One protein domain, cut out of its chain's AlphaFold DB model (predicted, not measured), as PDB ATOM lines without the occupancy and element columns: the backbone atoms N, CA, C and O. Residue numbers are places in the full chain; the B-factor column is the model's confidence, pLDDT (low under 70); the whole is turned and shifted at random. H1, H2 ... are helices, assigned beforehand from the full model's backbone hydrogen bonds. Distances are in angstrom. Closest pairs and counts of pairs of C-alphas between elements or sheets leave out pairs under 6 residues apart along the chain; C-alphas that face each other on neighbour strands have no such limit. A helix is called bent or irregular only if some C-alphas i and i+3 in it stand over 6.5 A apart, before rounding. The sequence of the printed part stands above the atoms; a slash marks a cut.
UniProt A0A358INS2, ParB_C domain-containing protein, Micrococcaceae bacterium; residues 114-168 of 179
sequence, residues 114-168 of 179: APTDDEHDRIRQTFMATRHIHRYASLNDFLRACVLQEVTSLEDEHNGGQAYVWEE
ATOM      1  N   ALA A 114      35.752  -8.895 -19.123       93.25
ATOM      2  CA  ALA A 114      35.837 -10.134 -19.896       93.25
ATOM      3  C   ALA A 114      37.126 -10.898 -19.526       93.25
ATOM      4  O   ALA A 114      38.073 -10.873 -20.309       93.25
ATOM      5  N   PRO A 115      37.200 -11.502 -18.320       93.62
ATOM      6  CA  PRO A 115      38.334 -12.343 -17.949       93.62
ATOM      7  C   PRO A 115      38.317 -13.649 -18.752       93.62
ATOM      8  O   PRO A 115      37.262 -14.095 -19.210       93.62
ATOM      9  N   THR A 116      39.480 -14.277 -18.883       97.81
ATOM     10  CA  THR A 116      39.581 -15.681 -19.304       97.81
ATOM     11  C   THR A 116      38.941 -16.606 -18.262       97.81
ATOM     12  O   THR A 116      38.745 -16.218 -17.105       97.81
ATOM     13  N   ASP A 117      38.615 -17.841 -18.653       96.94
ATOM     14  CA  ASP A 117      37.990 -18.815 -17.745       96.94
ATOM     15  C   ASP A 117      38.882 -19.095 -16.518       96.94
ATOM     16  O   ASP A 117      38.406 -19.070 -15.380       96.94
ATOM     17  N   ASP A 118      40.195 -19.237 -16.732       97.81
ATOM     18  CA  ASP A 118      41.176 -19.469 -15.665       97.81
ATOM     19  C   ASP A 118      41.262 -18.289 -14.683       97.81
ATOM     20  O   ASP A 118      41.318 -18.468 -13.463       97.81
ATOM     21  N   GLU A 119      41.254 -17.054 -15.193       97.56
ATOM     22  CA  GLU A 119      41.246 -15.849 -14.357       97.56
ATOM     23  C   GLU A 119      39.961 -15.749 -13.539       97.56
ATOM     24  O   GLU A 119      40.006 -15.442 -12.344       97.56
ATOM     25  N   HIS A 120      38.816 -16.038 -14.158       96.56
ATOM     26  CA  HIS A 120      37.526 -16.017 -13.484       96.56
ATOM     27  C   HIS A 120      37.485 -17.013 -12.316       96.56
ATOM     28  O   HIS A 120      37.059 -16.655 -11.208       96.56
ATOM     29  N   ASP A 121      37.969 -18.237 -12.524       98.12
ATOM     30  CA  ASP A 121      38.004 -19.259 -11.481       98.12
ATOM     31  C   ASP A 121      38.963 -18.891 -10.352       98.12
ATOM     32  O   ASP A 121      38.587 -18.981  -9.179       98.12
ATOM     33  N   ARG A 122      40.153 -18.371 -10.671       98.06
ATOM     34  CA  ARG A 122      41.101 -17.874  -9.659       98.06
ATOM     35  C   ARG A 122      40.510 -16.744  -8.823       98.06
ATOM     36  O   ARG A 122      40.615 -16.773  -7.593       98.06
ATOM     37  N   ILE A 123      39.857 -15.772  -9.459       97.62
ATOM     38  CA  ILE A 123      39.180 -14.660  -8.778       97.62
ATOM     39  C   ILE A 123      38.114 -15.204  -7.823       97.62
ATOM     40  O   ILE A 123      38.062 -14.825  -6.649       97.62
ATOM     41  N   ARG A 124      37.271 -16.122  -8.303       97.81
ATOM     42  CA  ARG A 124      36.173 -16.680  -7.513       97.81
ATOM     43  C   ARG A 124      36.681 -17.513  -6.338       97.81
ATOM     44  O   ARG A 124      36.156 -17.365  -5.234       97.81
ATOM     45  N   GLN A 125      37.693 -18.349  -6.555       98.44
ATOM     46  CA  GLN A 125      38.335 -19.143  -5.506       98.44
ATOM     47  C   GLN A 125      38.960 -18.240  -4.439       98.44
ATOM     48  O   GLN A 125      38.689 -18.418  -3.252       98.44
ATOM     49  N   THR A 126      39.703 -17.211  -4.854       98.38
ATOM     50  CA  THR A 126      40.332 -16.240  -3.944       98.38
ATOM     51  C   THR A 126      39.289 -15.502  -3.107       98.38
ATOM     52  O   THR A 126      39.430 -15.390  -1.888       98.38
ATOM     53  N   PHE A 127      38.197 -15.049  -3.728       98.25
ATOM     54  CA  PHE A 127      37.098 -14.404  -3.015       98.25
ATOM     55  C   PHE A 127      36.437 -15.354  -2.007       98.25
ATOM     56  O   PHE A 127      36.217 -14.978  -0.858       98.25
ATOM     57  N   MET A 128      36.144 -16.600  -2.391       98.12
ATOM     58  CA  MET A 128      35.550 -17.586  -1.477       98.12
ATOM     59  C   MET A 128      36.474 -17.908  -0.298       98.12
ATOM     60  O   MET A 128      35.997 -18.007   0.833       98.12
ATOM     61  N   ALA A 129      37.779 -18.014  -0.546       98.25
ATOM     62  CA  ALA A 129      38.770 -18.274   0.487       98.25
ATOM     63  C   ALA A 129      38.912 -17.096   1.460       98.25
ATOM     64  O   ALA A 129      38.999 -17.310   2.661       98.25
ATOM     65  N   THR A 130      38.877 -15.852   0.979       97.81
ATOM     66  CA  THR A 130      39.235 -14.673   1.791       97.81
ATOM     67  C   THR A 130      38.044 -13.836   2.272       97.81
ATOM     68  O   THR A 130      38.206 -12.968   3.133       97.81
ATOM     69  N   ARG A 131      36.813 -14.104   1.805       96.62
ATOM     70  CA  ARG A 131      35.614 -13.312   2.165       96.62
ATOM     71  C   ARG A 131      35.345 -13.211   3.664       96.62
ATOM     72  O   ARG A 131      34.776 -12.224   4.117       96.62
ATOM     73  N   HIS A 132      35.712 -14.229   4.439       96.12
ATOM     74  CA  HIS A 132      35.493 -14.240   5.886       96.12
ATOM     75  C   HIS A 132      36.491 -13.338   6.634       96.12
ATOM     76  O   HIS A 132      36.184 -12.875   7.731       96.12
ATOM     77  N   ILE A 133      37.641 -13.058   6.015       97.69
ATOM     78  CA  ILE A 133      38.705 -12.199   6.540       97.69
ATOM     79  C   ILE A 133      38.370 -10.738   6.233       97.69
ATOM     80  O   ILE A 133      38.226  -9.931   7.145       97.69
ATOM     81  N   HIS A 134      38.156 -10.413   4.954       95.00
ATOM     82  CA  HIS A 134      37.950  -9.027   4.508       95.00
ATOM     83  C   HIS A 134      36.492  -8.553   4.557       95.00
ATOM     84  O   HIS A 134      36.223  -7.379   4.334       95.00
ATOM     85  N   ARG A 135      35.539  -9.450   4.846       94.88
ATOM     86  CA  ARG A 135      34.108  -9.136   5.039       94.88
ATOM     87  C   ARG A 135      33.419  -8.456   3.848       94.88
ATOM     88  O   ARG A 135      32.371  -7.840   4.023       94.88
ATOM     89  N   TYR A 136      33.931  -8.644   2.634       96.44
ATOM     90  CA  TYR A 136      33.256  -8.197   1.415       96.44
ATOM     91  C   TYR A 136      31.867  -8.830   1.279       96.44
ATOM     92  O   TYR A 136      31.703 -10.052   1.378       96.44
ATOM     93  N   ALA A 137      30.862  -7.997   1.004       94.75
ATOM     94  CA  ALA A 137      29.470  -8.441   0.924       94.75
ATOM     95  C   ALA A 137      29.180  -9.250  -0.352       94.75
ATOM     96  O   ALA A 137      28.305 -10.117  -0.368       94.75
ATOM     97  N   SER A 138      29.907  -8.972  -1.437       96.56
ATOM     98  CA  SER A 138      29.729  -9.627  -2.735       96.56
ATOM     99  C   SER A 138      31.032  -9.670  -3.530       96.56
ATOM    100  O   SER A 138      31.953  -8.902  -3.262       96.56
ATOM    101  N   LEU A 139      31.084 -10.519  -4.560       95.50
ATOM    102  CA  LEU A 139      32.239 -10.595  -5.460       95.50
ATOM    103  C   LEU A 139      32.503  -9.260  -6.178       95.50
ATOM    104  O   LEU A 139      33.647  -8.864  -6.361       95.50
ATOM    105  N   ASN A 140      31.444  -8.538  -6.550       95.56
ATOM    106  CA  ASN A 140      31.573  -7.237  -7.202       95.56
ATOM    107  C   ASN A 140      32.159  -6.165  -6.268       95.56
ATOM    108  O   ASN A 140      32.819  -5.244  -6.730       95.56
ATOM    109  N   ASP A 141      31.903  -6.276  -4.964       95.56
ATOM    110  CA  ASP A 141      32.471  -5.378  -3.954       95.56
ATOM    111  C   ASP A 141      33.974  -5.630  -3.774       95.56
ATOM    112  O   ASP A 141      34.766  -4.694  -3.817       95.56
ATOM    113  N   PHE A 142      34.365  -6.906  -3.715       96.94
ATOM    114  CA  PHE A 142      35.766  -7.328  -3.737       96.94
ATOM    115  C   PHE A 142      36.511  -6.797  -4.972       96.94
ATOM    116  O   PHE A 142      37.528  -6.124  -4.837       96.94
ATOM    117  N   LEU A 143      35.970  -7.025  -6.174       96.44
ATOM    118  CA  LEU A 143      36.586  -6.552  -7.418       96.44
ATOM    119  C   LEU A 143      36.708  -5.028  -7.463       96.44
ATOM    120  O   LEU A 143      37.728  -4.500  -7.895       96.44
ATOM    121  N   ARG A 144      35.682  -4.314  -6.988       94.88
ATOM    122  CA  ARG A 144      35.721  -2.854  -6.893       94.88
ATOM    123  C   ARG A 144      36.842  -2.383  -5.970       94.88
ATOM    124  O   ARG A 144      37.521  -1.428  -6.327       94.88
ATOM    125  N   ALA A 145      37.027  -3.022  -4.816       96.06
ATOM    126  CA  ALA A 145      38.088  -2.666  -3.881       96.06
ATOM    127  C   ALA A 145      39.480  -2.872  -4.499       96.06
ATOM    128  O   ALA A 145      40.299  -1.963  -4.437       96.06
ATOM    129  N   CYS A 146      39.711  -4.004  -5.173       96.12
ATOM    130  CA  CYS A 146      40.979  -4.271  -5.857       96.12
ATOM    131  C   CYS A 146      41.276  -3.250  -6.963       96.12
ATOM    132  O   CYS A 146      42.387  -2.740  -7.041       96.12
ATOM    133  N   VAL A 147      40.285  -2.918  -7.800       96.25
ATOM    134  CA  VAL A 147      40.475  -1.925  -8.873       96.25
ATOM    135  C   VAL A 147      40.749  -0.538  -8.296       96.25
ATOM    136  O   VAL A 147      41.626   0.158  -8.790       96.25
ATOM    137  N   LEU A 148      40.026  -0.128  -7.250       96.25
ATOM    138  CA  LEU A 148      40.258   1.172  -6.617       96.25
ATOM    139  C   LEU A 148      41.631   1.251  -5.950       96.25
ATOM    140  O   LEU A 148      42.258   2.296  -6.030       96.25
ATOM    141  N   GLN A 149      42.101   0.164  -5.338       97.50
ATOM    142  CA  GLN A 149      43.442   0.105  -4.763       97.50
ATOM    143  C   GLN A 149      44.519   0.357  -5.826       97.50
ATOM    144  O   GLN A 149      45.424   1.153  -5.593       97.50
ATOM    145  N   GLU A 150      44.399  -0.278  -6.993       97.75
ATOM    146  CA  GLU A 150      45.347  -0.077  -8.094       97.75
ATOM    147  C   GLU A 150      45.275   1.348  -8.653       97.75
ATOM    148  O   GLU A 150      46.301   1.976  -8.891       97.75
ATOM    149  N   VAL A 151      44.063   1.895  -8.808       97.00
ATOM    150  CA  VAL A 151      43.874   3.289  -9.237       97.00
ATOM    151  C   VAL A 151      44.552   4.249  -8.265       97.00
ATOM    152  O   VAL A 151      45.270   5.132  -8.713       97.00
ATOM    153  N   THR A 152      44.388   4.049  -6.956       97.00
ATOM    154  CA  THR A 152      45.064   4.872  -5.948       97.00
ATOM    155  C   THR A 152      46.586   4.729  -6.024       97.00
ATOM    156  O   THR A 152      47.270   5.743  -5.967       97.00
ATOM    157  N   SER A 153      47.123   3.520  -6.245       97.50
ATOM    158  CA  SER A 153      48.572   3.332  -6.453       97.50
ATOM    159  C   SER A 153      49.076   4.137  -7.654       97.50
ATOM    160  O   SER A 153      50.072   4.846  -7.559       97.50
ATOM    161  N   LEU A 154      48.348   4.095  -8.773       96.94
ATOM    162  CA  LEU A 154      48.703   4.840  -9.981       96.94
ATOM    163  C   LEU A 154      48.568   6.359  -9.796       96.94
ATOM    164  O   LEU A 154      49.384   7.116 -10.319       96.94
ATOM    165  N   GLU A 155      47.558   6.819  -9.057       97.06
ATOM    166  CA  GLU A 155      47.391   8.233  -8.702       97.06
ATOM    167  C   GLU A 155      48.550   8.727  -7.827       97.06
ATOM    168  O   GLU A 155      49.086   9.810  -8.076       97.06
ATOM    169  N   ASP A 156      48.987   7.922  -6.858       97.44
ATOM    170  CA  ASP A 156      50.142   8.214  -6.006       97.44
ATOM    171  C   ASP A 156      51.448   8.261  -6.819       97.44
ATOM    172  O   ASP A 156      52.242   9.192  -6.663       97.44
ATOM    173  N   GLU A 157      51.652   7.308  -7.733       97.81
ATOM    174  CA  GLU A 157      52.871   7.187  -8.544       97.81
ATOM    175  C   GLU A 157      52.987   8.249  -9.646       97.81
ATOM    176  O   GLU A 157      54.082   8.753  -9.914       97.81
ATOM    177  N   HIS A 158      51.878   8.594 -10.304       96.50
ATOM    178  CA  HIS A 158      51.904   9.393 -11.532       96.50
ATOM    179  C   HIS A 158      51.206  10.749 -11.429       96.50
ATOM    180  O   HIS A 158      51.465  11.613 -12.269       96.50
ATOM    181  N   ASN A 159      50.347  10.966 -10.430       95.25
ATOM    182  CA  ASN A 159      49.553  12.192 -10.299       95.25
ATOM    183  C   ASN A 159      49.678  12.852  -8.913       95.25
ATOM    184  O   ASN A 159      48.832  13.654  -8.519       95.25
ATOM    185  N   GLY A 160      50.727  12.514  -8.151       95.12
ATOM    186  CA  GLY A 160      50.994  13.098  -6.832       95.12
ATOM    187  C   GLY A 160      49.872  12.857  -5.818       95.12
ATOM    188  O   GLY A 160      49.590  13.731  -4.995       95.12
ATOM    189  N   GLY A 161      49.185  11.718  -5.930       94.50
ATOM    190  CA  GLY A 161      48.043  11.337  -5.095       94.50
ATOM    191  C   GLY A 161      46.762  12.119  -5.389       94.50
ATOM    192  O   GLY A 161      45.815  12.081  -4.602       94.50
ATOM    193  N   GLN A 162      46.712  12.876  -6.489       95.12
ATOM    194  CA  GLN A 162      45.492  13.546  -6.930       95.12
ATOM    195  C   GLN A 162      44.665  12.620  -7.823       95.12
ATOM    196  O   GLN A 162      45.203  11.882  -8.649       95.12
ATOM    197  N   ALA A 163      43.340  12.710  -7.708       94.00
ATOM    198  CA  ALA A 163      42.441  11.949  -8.566       94.00
ATOM    199  C   ALA A 163      42.542  12.404 -10.030       94.00
ATOM    200  O   ALA A 163      42.641  13.604 -10.309       94.00
ATOM    201  N   TYR A 164      42.463  11.464 -10.973       91.88
ATOM    202  CA  TYR A 164      42.416  11.813 -12.395       91.88
ATOM    203  C   TYR A 164      41.122  12.559 -12.735       91.88
ATOM    204  O   TYR A 164      40.009  12.064 -12.524       91.88
ATOM    205  N   VAL A 165      41.263  13.758 -13.300       89.94
ATOM    206  CA  VAL A 165      40.129  14.515 -13.830       89.94
ATOM    207  C   VAL A 165      39.781  13.947 -15.200       89.94
ATOM    208  O   VAL A 165      40.635  13.848 -16.078       89.94
ATOM    209  N   TRP A 166      38.516  13.566 -15.381       79.50
ATOM    210  CA  TRP A 166      37.994  13.191 -16.690       79.50
ATOM    211  C   TRP A 166      37.908  14.441 -17.565       79.50
ATOM    212  O   TRP A 166      36.896  15.141 -17.587       79.50
ATOM    213  N   GLU A 167      38.991  14.747 -18.267       80.56
ATOM    214  CA  GLU A 167      38.910  15.573 -19.461       80.56
ATOM    215  C   GLU A 167      38.260  14.720 -20.557       80.56
ATOM    216  O   GLU A 167      38.505  13.515 -20.631       80.56
ATOM    217  N   GLU A 168      37.417  15.310 -21.409       71.56
ATOM    218  CA  GLU A 168      36.841  14.655 -22.599       71.56
ATOM    219  C   GLU A 168      37.943  14.408 -23.657       71.56
ATOM    220  O   GLU A 168      37.807  14.724 -24.836       71.56
TER     221      GLU A 168
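Overview. This is residues 114 to 168 of the 179 residues of the protein "ParB_C domain-containing protein" of Micrococcaceae bacterium (UniProt A0A358INS2). Two long helices make a T: H2 is the stem, and its first residues, 139 to 142, meet H1 partway along its length, at residues 124 to 127. A tail, residues 159 to 168, trails from the far end of H2. The printed part has 55 residues with two named helices, H1 then H2, and no named strand; its class is all helix. It is loose, with a radius of gyration of the C-alphas of 14.3 A and spans of 36 by 26 by 18 A.

Along the chain. H2, residues 139 to 158, measures 28.7 A from C-alpha 139 to C-alpha 158 at (51.904, 9.393, -11.532). H1, residues 117 to 134, begins at C-alpha 117 (37.990, -18.815, -17.745) and measures 24.3 A. H1 is irregular, with C-alphas 129 and 132 7.5 A apart, and has a kink of 38 degrees near residue 128.

Arrangement. H2 and H1 only just touch, with 3 pairs of C-alphas within 8 A; the closest are those of Leu 139 and Phe 127, 6.6 A apart. Their lines are about perpendicular, at 87 degrees. Every O i to N i+4 pair is within hydrogen-bond range in H2, and 12 of 14 in H1.

Size, cuts and confidence. The C-alphas farthest apart are those of His 132 and Glu 168, 40.6 A. The link from H1 to H2 is tight, and residues 116 to 122, of which 117 to 122 belong to H1, stand free. The printed part has no cut, and no printed residue is under 70 in pLDDT.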